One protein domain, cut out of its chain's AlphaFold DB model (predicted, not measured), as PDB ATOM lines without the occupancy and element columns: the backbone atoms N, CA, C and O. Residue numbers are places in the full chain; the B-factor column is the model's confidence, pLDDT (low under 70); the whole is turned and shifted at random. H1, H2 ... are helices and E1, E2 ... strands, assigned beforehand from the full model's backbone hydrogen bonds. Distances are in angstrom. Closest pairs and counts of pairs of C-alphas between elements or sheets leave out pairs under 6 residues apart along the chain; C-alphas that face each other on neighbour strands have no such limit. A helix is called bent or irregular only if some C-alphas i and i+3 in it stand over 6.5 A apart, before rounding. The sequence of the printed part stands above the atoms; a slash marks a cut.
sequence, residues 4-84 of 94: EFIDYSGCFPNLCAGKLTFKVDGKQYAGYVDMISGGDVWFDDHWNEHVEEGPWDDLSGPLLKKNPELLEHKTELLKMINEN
ATOM      1  N   GLU A   4       3.234  13.807 -39.160       97.62
ATOM      2  CA  GLU A   4       3.205  15.214 -39.555       97.62
ATOM      3  C   GLU A   4       3.863  16.051 -38.461       97.62
ATOM      4  O   GLU A   4       3.336  16.158 -37.347       97.62
ATOM      5  N   PHE A   5       5.013  16.645 -38.776       98.38
ATOM      6  CA  PHE A   5       5.704  17.558 -37.873       98.38
ATOM      7  C   PHE A   5       4.870  18.825 -37.645       98.38
ATOM      8  O   PHE A   5       4.246  19.342 -38.573       98.38
ATOM      9  N   ILE A   6       4.858  19.329 -36.409       98.44
ATOM     10  CA  ILE A   6       4.221  20.609 -36.074       98.44
ATOM     11  C   ILE A   6       5.256  21.590 -35.539       98.44
ATOM     12  O   ILE A   6       5.352  22.699 -36.056       98.44
ATOM     13  N   ASP A   7       5.970  21.215 -34.477       98.44
ATOM     14  CA  ASP A   7       6.882  22.124 -33.787       98.44
ATOM     15  C   ASP A   7       7.911  21.370 -32.938       98.44
ATOM     16  O   ASP A   7       7.645  20.266 -32.440       98.44
ATOM     17  N   TYR A   8       9.060  22.006 -32.724       98.25
ATOM     18  CA  TYR A   8      10.095  21.550 -31.811       98.25
ATOM     19  C   TYR A   8      10.709  22.731 -31.060       98.25
ATOM     20  O   TYR A   8      11.169  23.693 -31.664       98.25
ATOM     21  N   SER A   9      10.737  22.643 -29.728       97.94
ATOM     22  CA  SER A   9      11.177  23.757 -28.881       97.94
ATOM     23  C   SER A   9      12.653  23.720 -28.471       97.94
ATOM     24  O   SER A   9      13.065  24.602 -27.719       97.94
ATOM     25  N   GLY A  10      13.405  22.672 -28.822       95.75
ATOM     26  CA  GLY A  10      14.829  22.591 -28.483       95.75
ATOM     27  C   GLY A  10      15.627  23.598 -29.305       95.75
ATOM     28  O   GLY A  10      15.302  23.868 -30.461       95.75
ATOM     29  N   CYS A  11      16.651  24.190 -28.701       93.75
ATOM     30  CA  CYS A  11      17.487  25.194 -29.348       93.75
ATOM     31  C   CYS A  11      18.868  25.247 -28.696       93.75
ATOM     32  O   CYS A  11      19.040  24.800 -27.561       93.75
ATOM     33  N   PHE A  12      19.846  25.819 -29.398       89.56
ATOM     34  CA  PHE A  12      21.176  26.065 -28.842       89.56
ATOM     35  C   PHE A  12      21.090  26.789 -27.478       89.56
ATOM     36  O   PHE A  12      20.320  27.747 -27.348       89.56
ATOM     37  N   PRO A  13      21.883  26.387 -26.465       89.75
ATOM     38  CA  PRO A  13      22.952  25.377 -26.501       89.75
ATOM     39  C   PRO A  13      22.494  23.961 -26.104       89.75
ATOM     40  O   PRO A  13      23.289  23.173 -25.610       89.75
ATOM     41  N   ASN A  14      21.208  23.641 -26.232       90.50
ATOM     42  CA  ASN A  14      20.639  22.345 -25.866       90.50
ATOM     43  C   ASN A  14      19.609  21.904 -26.915       90.50
ATOM     44  O   ASN A  14      18.436  21.675 -26.611       90.50
ATOM     45  N   LEU A  15      20.036  21.860 -28.181       94.12
ATOM     46  CA  LEU A  15      19.157  21.507 -29.294       94.12
ATOM     47  C   LEU A  15      18.650  20.063 -29.188       94.12
ATOM     48  O   LEU A  15      17.584  19.772 -29.710       94.12
ATOM     49  N   CYS A  16      19.368  19.167 -28.509       95.44
ATOM     50  CA  CYS A  16      18.951  17.780 -28.336       95.44
ATOM     51  C   CYS A  16      17.758  17.588 -27.393       95.44
ATOM     52  O   CYS A  16      17.107  16.543 -27.465       95.44
ATOM     53  N   ALA A  17      17.447  18.553 -26.523       96.19
ATOM     54  CA  ALA A  17      16.372  18.431 -25.547       96.19
ATOM     55  C   ALA A  17      15.293  19.492 -25.769       96.19
ATOM     56  O   ALA A  17      15.521  20.700 -25.692       96.19
ATOM     57  N   GLY A  18      14.063  19.040 -25.990       97.06
ATOM     58  CA  GLY A  18      12.986  19.948 -26.349       97.06
ATOM     59  C   GLY A  18      11.624  19.289 -26.357       97.06
ATOM     60  O   GLY A  18      11.483  18.065 -26.327       97.06
ATOM     61  N   LYS A  19      10.586  20.120 -26.378       98.31
ATOM     62  CA  LYS A  19       9.216  19.661 -26.553       98.31
ATOM     63  C   LYS A  19       8.967  19.435 -28.040       98.31
ATOM     64  O   LYS A  19       8.958  20.388 -28.809       98.31
ATOM     65  N   LEU A  20       8.716  18.185 -28.413       98.50
ATOM     66  CA  LEU A  20       8.309  17.789 -29.755       98.50
ATOM     67  C   LEU A  20       6.783  17.741 -29.838       98.50
ATOM     68  O   LEU A  20       6.131  17.146 -28.973       98.50
ATOM     69  N   THR A  21       6.221  18.350 -30.881       98.56
ATOM     70  CA  THR A  21       4.794  18.308 -31.210       98.56
ATOM     71  C   THR A  21       4.614  17.812 -32.640       98.56
ATOM     72  O   THR A  21       5.218  18.344 -33.568       98.56
ATOM     73  N   PHE A  22       3.773  16.797 -32.829       98.31
ATOM     74  CA  PHE A  22       3.502  16.188 -34.136       98.31
ATOM     75  C   PHE A  22       2.139  15.487 -34.145       98.31
ATOM     76  O   PHE A  22       1.484  15.365 -33.103       98.31
ATOM     77  N   LYS A  23       1.697  15.014 -35.311       97.94
ATOM     78  CA  LYS A  23       0.530  14.133 -35.454       97.94
ATOM     79  C   LYS A  23       0.916  12.787 -36.048       97.94
ATOM     80  O   LYS A  23       1.842  12.707 -36.848       97.94
ATOM     81  N   VAL A  24       0.157  11.761 -35.675       96.50
ATOM     82  CA  VAL A  24       0.177  10.432 -36.286       96.50
ATOM     83  C   VAL A  24      -1.246  10.059 -36.651       96.50
ATOM     84  O   VAL A  24      -2.096   9.986 -35.761       96.50
ATOM     85  N   ASP A  25      -1.519   9.869 -37.941       94.25
ATOM     86  CA  ASP A  25      -2.852   9.509 -38.453       94.25
ATOM     87  C   ASP A  25      -3.971  10.406 -37.862       94.25
ATOM     88  O   ASP A  25      -5.040   9.950 -37.456       94.25
ATOM     89  N   GLY A  26      -3.691  11.710 -37.742       94.06
ATOM     90  CA  GLY A  26      -4.601  12.718 -37.184       94.06
ATOM     91  C   GLY A  26      -4.603  12.866 -35.652       94.06
ATOM     92  O   GLY A  26      -5.097  13.880 -35.153       94.06
ATOM     93  N   LYS A  27      -4.019  11.936 -34.884       95.69
ATOM     94  CA  LYS A  27      -3.858  12.062 -33.424       95.69
ATOM     95  C   LYS A  27      -2.630  12.905 -33.094       95.69
ATOM     96  O   LYS A  27      -1.527  12.587 -33.523       95.69
ATOM     97  N   GLN A  28      -2.804  13.955 -32.296       97.56
ATOM     98  CA  GLN A  28      -1.705  14.829 -31.885       97.56
ATOM     99  C   GLN A  28      -0.961  14.289 -30.657       97.56
ATOM    100  O   GLN A  28      -1.576  13.883 -29.669       97.56
ATOM    101  N   TYR A  29       0.365  14.370 -30.710       97.94
ATOM    102  CA  TYR A  29       1.296  14.041 -29.640       97.94
ATOM    103  C   TYR A  29       2.121  15.278 -29.285       97.94
ATOM    104  O   TYR A  29       2.498  16.061 -30.157       97.94
ATOM    105  N   ALA A  30       2.384  15.472 -27.993       98.00
ATOM    106  CA  ALA A  30       3.225  16.559 -27.511       98.00
ATOM    107  C   ALA A  30       3.943  16.154 -26.222       98.00
ATOM    108  O   ALA A  30       3.307  15.732 -25.252       98.00
ATOM    109  N   GLY A  31       5.261  16.318 -26.173       98.12
ATOM    110  CA  GLY A  31       6.033  16.010 -24.974       98.12
ATOM    111  C   GLY A  31       7.524  16.243 -25.143       98.12
ATOM    112  O   GLY A  31       8.003  16.466 -26.247       98.12
ATOM    113  N   TYR A  32       8.238  16.207 -24.021       98.19
ATOM    114  CA  TYR A  32       9.689  16.345 -24.022       98.19
ATOM    115  C   TYR A  32      10.360  15.080 -24.551       98.19
ATOM    116  O   TYR A  32       9.949  13.963 -24.207       98.19
ATOM    117  N   VAL A  33      11.386  15.296 -25.367       97.50
ATOM    118  CA  VAL A  33      12.295  14.285 -25.899       97.50
ATOM    119  C   VAL A  33      13.735  14.729 -25.681       97.50
ATOM    120  O   VAL A  33      14.013  15.929 -25.657       97.50
ATOM    121  N   ASP A  34      14.612  13.743 -25.554       95.94
ATOM    122  CA  ASP A  34      16.064  13.890 -25.533       95.94
ATOM    123  C   ASP A  34      16.614  13.118 -26.737       95.94
ATOM    124  O   ASP A  34      16.263  11.947 -26.914       95.94
ATOM    125  N   MET A  35      17.429  13.755 -27.573       95.19
ATOM    126  CA  MET A  35      17.943  13.189 -28.823       95.19
ATOM    127  C   MET A  35      19.448  12.933 -28.742       95.19
ATOM    128  O   MET A  35      20.184  13.650 -28.066       95.19
ATOM    129  N   ILE A  36      19.913  11.906 -29.444       93.62
ATOM    130  CA  ILE A  36      21.333  11.601 -29.619       93.62
ATOM    131  C   ILE A  36      21.671  11.929 -31.062       93.62
ATOM    132  O   ILE A  36      21.003  11.449 -31.977       93.62
ATOM    133  N   SER A  37      22.669  12.781 -31.252       93.12
ATOM    134  CA  SER A  37      23.146  13.137 -32.580       93.12
ATOM    135  C   SER A  37      24.224  12.163 -33.048       93.12
ATOM    136  O   SER A  37      25.012  11.693 -32.227       93.12
ATOM    137  N   GLY A  38      24.260  11.904 -34.352       92.88
ATOM    138  CA  GLY A  38      25.358  11.237 -35.049       92.88
ATOM    139  C   GLY A  38      26.482  12.183 -35.491       92.88
ATOM    140  O   GLY A  38      27.384  11.753 -36.205       92.88
ATOM    141  N   GLY A  39      26.416  13.468 -35.126       92.94
ATOM    142  CA  GLY A  39      27.515  14.424 -35.281       92.94
ATOM    143  C   GLY A  39      28.594  14.266 -34.205       92.94
ATOM    144  O   GLY A  39      28.422  13.528 -33.233       92.94
ATOM    145  N   ASP A  40      29.701  14.993 -34.349       91.50
ATOM    146  CA  ASP A  40      30.860  14.872 -33.460       91.50
ATOM    147  C   ASP A  40      31.574  16.215 -33.240       91.50
ATOM    148  O   ASP A  40      31.406  17.176 -33.996       91.50
ATOM    149  N   VAL A  41      32.362  16.288 -32.167       91.75
ATOM    150  CA  VAL A  41      33.268  17.403 -31.887       91.75
ATOM    151  C   VAL A  41      34.576  16.884 -31.307       91.75
ATOM    152  O   VAL A  41      34.602  16.175 -30.299       91.75
ATOM    153  N   TRP A  42      35.687  17.262 -31.927       92.50
ATOM    154  CA  TRP A  42      37.010  16.813 -31.515       92.50
ATOM    155  C   TRP A  42      38.090  17.844 -31.862       92.50
ATOM    156  O   TRP A  42      37.856  18.805 -32.593       92.50
ATOM    157  N   PHE A  43      39.280  17.650 -31.294       96.25
ATOM    158  CA  PHE A  43      40.461  18.465 -31.577       96.25
ATOM    159  C   PHE A  43      41.538  17.601 -32.218       96.25
ATOM    160  O   PHE A  43      41.787  16.486 -31.753       96.25
ATOM    161  N   ASP A  44      42.186  18.111 -33.263       96.31
ATOM    162  CA  ASP A  44      43.334  17.438 -33.870       96.31
ATOM    163  C   ASP A  44      44.629  17.619 -33.056       96.31
ATOM    164  O   ASP A  44      44.669  18.322 -32.043       96.31
ATOM    165  N   ASP A  45      45.722  17.000 -33.514       97.75
ATOM    166  CA  ASP A  45      47.036  17.065 -32.852       97.75
ATOM    167  C   ASP A  45      47.607  18.497 -32.740       97.75
ATOM    168  O   ASP A  45      48.525  18.748 -31.954       97.75
ATOM    169  N   HIS A  46      47.074  19.448 -33.515       97.62
ATOM    170  CA  HIS A  46      47.445  20.862 -33.485       97.62
ATOM    171  C   HIS A  46      46.439  21.716 -32.701       97.62
ATOM    172  O   HIS A  46      46.555  22.942 -32.722       97.62
ATOM    173  N   TRP A  47      45.494  21.091 -31.989       94.69
ATOM    174  CA  TRP A  47      44.406  21.746 -31.261       94.69
ATOM    175  C   TRP A  47      43.453  22.563 -32.145       94.69
ATOM    176  O   TRP A  47      42.782  23.465 -31.640       94.69
ATOM    177  N   ASN A  48      43.349  22.261 -33.445       96.56
ATOM    178  CA  ASN A  48      42.266  22.832 -34.245       96.56
ATOM    179  C   ASN A  48      40.962  22.104 -33.923       96.56
ATOM    180  O   ASN A  48      40.944  20.878 -33.806       96.56
ATOM    181  N   GLU A  49      39.888  22.873 -33.787       94.56
ATOM    182  CA  GLU A  49      38.541  22.357 -33.564       94.56
ATOM    183  C   GLU A  49      37.950  21.807 -34.866       94.56
ATOM    184  O   GLU A  49      38.032  22.445 -35.920       94.56
ATOM    185  N   HIS A  50      37.310  20.647 -34.761       93.38
ATOM    186  CA  HIS A  50      36.506  20.037 -35.811       93.38
ATOM    187  C   HIS A  50      35.099  19.812 -35.264       93.38
ATOM    188  O   HIS A  50      34.928  19.111 -34.264       93.38
ATOM    189  N   VAL A  51      34.105  20.425 -35.909       92.94
ATOM    190  CA  VAL A  51      32.683  20.271 -35.576       92.94
ATOM    191  C   VAL A  51      31.981  19.667 -36.781       92.94
ATOM    192  O   VAL A  51      32.010  20.236 -37.873       92.94
ATOM    193  N   GLU A  52      31.336  18.529 -36.570       93.25
ATOM    194  CA  GLU A  52      30.547  17.845 -37.584       93.25
ATOM    195  C   GLU A  52      29.096  17.768 -37.117       93.25
ATOM    196  O   GLU A  52      28.795  17.207 -36.064       93.25
ATOM    197  N   GLU A  53      28.185  18.343 -37.899       93.44
ATOM    198  CA  GLU A  53      26.750  18.154 -37.697       93.44
ATOM    199  C   GLU A  53      26.296  16.861 -38.377       93.44
ATOM    200  O   GLU A  53      26.684  16.566 -39.510       93.44
ATOM    201  N   GLY A  54      25.442  16.103 -37.693       93.88
ATOM    202  CA  GLY A  54      24.899  14.848 -38.189       93.88
ATOM    203  C   GLY A  54      23.420  14.666 -37.849       93.88
ATOM    204  O   GLY A  54      22.870  15.379 -36.999       93.88
ATOM    205  N   PRO A  55      22.756  13.706 -38.515       96.50
ATOM    206  CA  PRO A  55      21.374  13.380 -38.214       96.50
ATOM    207  C   PRO A  55      21.230  12.902 -36.765       96.50
ATOM    208  O   PRO A  55      22.157  12.376 -36.155       96.50
ATOM    209  N   TRP A  56      20.034  13.049 -36.214       96.31
ATOM    210  CA  TRP A  56      19.644  12.429 -34.958       96.31
ATOM    211  C   TRP A  56      19.549  10.913 -35.149       96.31
ATOM    212  O   TRP A  56      18.703  10.435 -35.912       96.31
ATOM    213  N   ASP A  57      20.401  10.177 -34.443       95.19
ATOM    214  CA  ASP A  57      20.501   8.716 -34.499       95.19
ATOM    215  C   ASP A  57      19.540   8.038 -33.527       95.19
ATOM    216  O   ASP A  57      19.069   6.925 -33.768       95.19
ATOM    217  N   ASP A  58      19.245   8.706 -32.411       95.25
ATOM    218  CA  ASP A  58      18.366   8.156 -31.396       95.25
ATOM    219  C   ASP A  58      17.523   9.222 -30.686       95.25
ATOM    220  O   ASP A  58      17.853  10.406 -30.663       95.25
ATOM    221  N   LEU A  59      16.423   8.788 -30.071       94.81
ATOM    222  CA  LEU A  59      15.624   9.607 -29.171       94.81
ATOM    223  C   LEU A  59      15.061   8.817 -27.989       94.81
ATOM    224  O   LEU A  59      14.726   7.630 -28.070       94.81
ATOM    225  N   SER A  60      14.882   9.528 -26.885       96.12
ATOM    226  CA  SER A  60      14.278   9.042 -25.655       96.12
ATOM    227  C   SER A  60      13.472  10.156 -24.971       96.12
ATOM    228  O   SER A  60      13.166  11.180 -25.578       96.12
ATOM    229  N   GLY A  61      13.065   9.938 -23.721       95.81
ATOM    230  CA  GLY A  61      12.435  10.970 -22.898       95.81
ATOM    231  C   GLY A  61      10.975  10.692 -22.510       95.81
ATOM    232  O   GLY A  61      10.415   9.627 -22.803       95.81
ATOM    233  N   PRO A  62      10.341  11.627 -21.776       97.44
ATOM    234  CA  PRO A  62       9.000  11.450 -21.219       97.44
ATOM    235  C   PRO A  62       7.907  11.146 -22.245       97.44
ATOM    236  O   PRO A  62       6.949  10.449 -21.910       97.44
ATOM    237  N   LEU A  63       8.027  11.661 -23.472       97.12
ATOM    238  CA  LEU A  63       7.045  11.421 -24.526       97.12
ATOM    239  C   LEU A  63       6.948   9.934 -24.887       97.12
ATOM    240  O   LEU A  63       5.846   9.386 -24.872       97.12
ATOM    241  N   LEU A  64       8.087   9.273 -25.117       95.88
ATOM    242  CA  LEU A  64       8.140   7.854 -25.476       95.88
ATOM    243  C   LEU A  64       7.792   6.958 -24.281       95.88
ATOM    244  O   LEU A  64       7.124   5.944 -24.444       95.88
ATOM    245  N   LYS A  65       8.155   7.361 -23.055       96.12
ATOM    246  CA  LYS A  65       7.752   6.641 -21.829       96.12
ATOM    247  C   LYS A  65       6.232   6.625 -21.629       96.12
ATOM    248  O   LYS A  65       5.696   5.643 -21.128       96.12
ATOM    249  N   LYS A  66       5.548   7.720 -21.975       96.94
ATOM    250  CA  LYS A  66       4.084   7.843 -21.855       96.94
ATOM    251  C   LYS A  66       3.326   7.185 -23.008       96.94
ATOM    252  O   LYS A  66       2.159   6.859 -22.828       96.94
ATOM    253  N   ASN A  67       3.973   7.031 -24.159       95.56
ATOM    254  CA  ASN A  67       3.374   6.527 -25.392       95.56
ATOM    255  C   ASN A  67       4.295   5.437 -25.970       95.56
ATOM    256  O   ASN A  67       5.000   5.686 -26.954       95.56
ATOM    257  N   PRO A  68       4.370   4.259 -25.320       94.81
ATOM    258  CA  PRO A  68       5.282   3.193 -25.723       94.81
ATOM    259  C   PRO A  68       4.991   2.658 -27.131       94.81
ATOM    260  O   PRO A  68       5.893   2.103 -27.748       94.81
ATOM    261  N   GLU A  69       3.791   2.872 -27.681       93.38
ATOM    262  CA  GLU A  69       3.461   2.521 -29.066       93.38
ATOM    263  C   GLU A  69       4.328   3.265 -30.095       93.38
ATOM    264  O   GLU A  69       4.557   2.773 -31.195       93.38
ATOM    265  N   LEU A  70       4.868   4.436 -29.732       94.25
ATOM    266  CA  LEU A  70       5.776   5.189 -30.600       94.25
ATOM    267  C   LEU A  70       7.140   4.501 -30.755       94.25
ATOM    268  O   LEU A  70       7.860   4.802 -31.704       94.25
ATOM    269  N   LEU A  71       7.508   3.586 -29.850       93.50
ATOM    270  CA  LEU A  71       8.777   2.855 -29.922       93.50
ATOM    271  C   LEU A  71       8.811   1.873 -31.099       93.50
ATOM    272  O   LEU A  71       9.882   1.644 -31.652       93.50
ATOM    273  N   GLU A  72       7.663   1.332 -31.511       93.69
ATOM    274  CA  GLU A  72       7.563   0.445 -32.682       93.69
ATOM    275  C   GLU A  72       7.756   1.204 -34.006       93.69
ATOM    276  O   GLU A  72       8.106   0.607 -35.020       93.69
ATOM    277  N   HIS A  73       7.584   2.530 -33.978       94.50
ATOM    278  CA  HIS A  73       7.687   3.435 -35.130       94.50
ATOM    279  C   HIS A  73       8.811   4.463 -34.960       94.50
ATOM    280  O   HIS A  73       8.756   5.584 -35.473       94.50
ATOM    281  N   LYS A  74       9.836   4.095 -34.185       94.44
ATOM    282  CA  LYS A  74      10.943   4.985 -33.833       94.44
ATOM    283  C   LYS A  74      11.719   5.455 -35.063       94.44
ATOM    284  O   LYS A  74      12.133   6.608 -35.109       94.44
ATOM    285  N   THR A  75      11.862   4.594 -36.069       95.69
ATOM    286  CA  THR A  75      12.540   4.908 -37.334       95.69
ATOM    287  C   THR A  75      11.811   6.005 -38.112       95.69
ATOM    288  O   THR A  75      12.433   6.963 -38.563       95.69
ATOM    289  N   GLU A  76      10.490   5.911 -38.251       96.81
ATOM    290  CA  GLU A  76       9.669   6.918 -38.929       96.81
ATOM    291  C   GLU A  76       9.631   8.236 -38.148       96.81
ATOM    292  O   GLU A  76       9.689   9.312 -38.745       96.81
ATOM    293  N   LEU A  77       9.589   8.153 -36.816       96.69
ATOM    294  CA  LEU A  77       9.680   9.306 -35.925       96.69
ATOM    295  C   LEU A  77      11.029  10.029 -36.076       96.69
ATOM    296  O   LEU A  77      11.040  11.245 -36.262       96.69
ATOM    297  N   LEU A  78      12.149   9.298 -36.071       97.12
ATOM    298  CA  LEU A  78      13.485   9.853 -36.324       97.12
ATOM    299  C   LEU A  78      13.596  10.460 -37.718       97.12
ATOM    300  O   LEU A  78      14.184  11.528 -37.868       97.12
ATOM    301  N   LYS A  79      13.017   9.819 -38.736       97.62
ATOM    302  CA  LYS A  79      12.992  10.364 -40.095       97.62
ATOM    303  C   LYS A  79      12.280  11.718 -40.137       97.62
ATOM    304  O   LYS A  79      12.858  12.679 -40.630       97.62
ATOM    305  N   MET A  80      11.074  11.816 -39.572       97.88
ATOM    306  CA  MET A  80      10.343  13.087 -39.488       97.88
ATOM    307  C   MET A  80      11.166  14.151 -38.750       97.88
ATOM    308  O   MET A  80      11.224  15.292 -39.198       97.88
ATOM    309  N   ILE A  81      11.791  13.801 -37.622       97.50
ATOM    310  CA  ILE A  81      12.627  14.737 -36.860       97.50
ATOM    311  C   ILE A  81      13.784  15.236 -37.728       97.50
ATOM    312  O   ILE A  81      13.943  16.440 -37.873       97.50
ATOM    313  N   ASN A  82      14.535  14.340 -38.368       97.44
ATOM    314  CA  ASN A  82      15.680  14.693 -39.213       97.44
ATOM    315  C   ASN A  82      15.322  15.512 -40.461       97.44
ATOM    316  O   ASN A  82      16.187  16.194 -41.004       97.44
ATOM    317  N   GLU A  83      14.071  15.445 -40.920       98.00
ATOM    318  CA  GLU A  83      13.559  16.258 -42.028       98.00
ATOM    319  C   GLU A  83      13.136  17.675 -41.593       98.00
ATOM    320  O   GLU A  83      12.986  18.543 -42.450       98.00
ATOM    321  N   ASN A  84      12.919  17.925 -40.292       98.00
ATOM    322  CA  ASN A  84      12.298  19.164 -39.795       98.00
ATOM    323  C   ASN A  84      13.086  19.892 -38.693       98.00
ATOM    324  O   ASN A  84      12.898  21.092 -38.499       98.00
TER     325      ASN A  84
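What this domain is: This is residues 4 to 84 of the 94 residues of an uncharacterized protein of Burkholderiales bacterium 1_1_47 (UniProt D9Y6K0). A strongly twisted sheet of four strands, E1, E2, E3 and E6, curls round one helix, H2, and from this body a thin hairpin, E4 and E5, reaches out as a long arm. The short helix H1 sits beside E3, and the arm makes much of the length: the C-alphas span 52 by 22 by 21 A. The printed part has 81 residues, with six named strands and then two named helices along the chain, E1 E2 E3 E4 E5 E6 H1 H2; the class is mixed, helices and strands. The larger sheet has the order E1 - E2 - E3 - E6 and the smaller E4 - E5, both antiparallel. The whole is loose, with a radius of gyration of the C-alphas of 14.7 A.

Where its parts are: In the larger sheet, E1 is residues 4 to 8, 12.1 A long, beginning at C-alpha 4 (3.205, 15.214, -39.555). E2 is residues 17 to 24, 21.0 A; E3, the longest strand, is residues 27 to 37, 27.0 A; E6 is residues 56 to 60, 11.3 A. In the arm, E4 is residues 40 to 43, 10.4 A, ending at C-alpha 43 (40.461, 18.465, -31.577), and E5 is residues 49 to 52, 10.0 A. H1 is residues 62 to 66, 6.1 A. H2 is residues 68 to 84, 22.4 A, ending at C-alpha 84 (12.298, 19.164, -39.795); it is irregular, with C-alphas 72 and 75 8.1 A apart, and has a kink of 73 degrees near residue 75.

How they stand to each other: E1, E2 and E3 form a meander, each strand the antiparallel neighbour of the one before. In the hairpin of E1 and E2, N 6 and O 21 are 3.0 A apart, within hydrogen-bond range; in that of E2 and E3, N 20 and O 31 are at 2.9 A. E3 bends by 72 degrees at residue 32 and its pairing is staggered: residues 27 to 34 pair with E2, residues 34 to 37 with E6, where N 36 and O 58 are at 2.8 A. H2 is on one face of this sheet, making two layers, a helix over a sheet; its closest C-alphas to E6 are Trp 56 and Asn 82, 6.2 A, and to E1 Phe 5 and Met 80, 6.6 A. H1 stands at the sheet's level, at a height over the sheet of 1.9 A; the closest C-alphas of E3 and H1 are Gly 31 and Leu 63, 4.7 A. H1 and H2 are close but not clearly touching. E3 runs on into E4 at 22 degrees, and in the hairpin of E4 and E5, N 42 and O 50 are at 3.1 A. E4 and E5 are apart from H1 and H2. Every O i to N i+4 pair is within hydrogen-bond range in H1, and 9 of 13 in H2.

The domain as a whole: The two C-alphas farthest apart, Gly 26 and His 46, are 52.8 A apart. The printed part has no cut and no long link; E1 to E2 is short, the others tight. The mean pLDDT of the printed part is 95.7, and no printed residue is under 70.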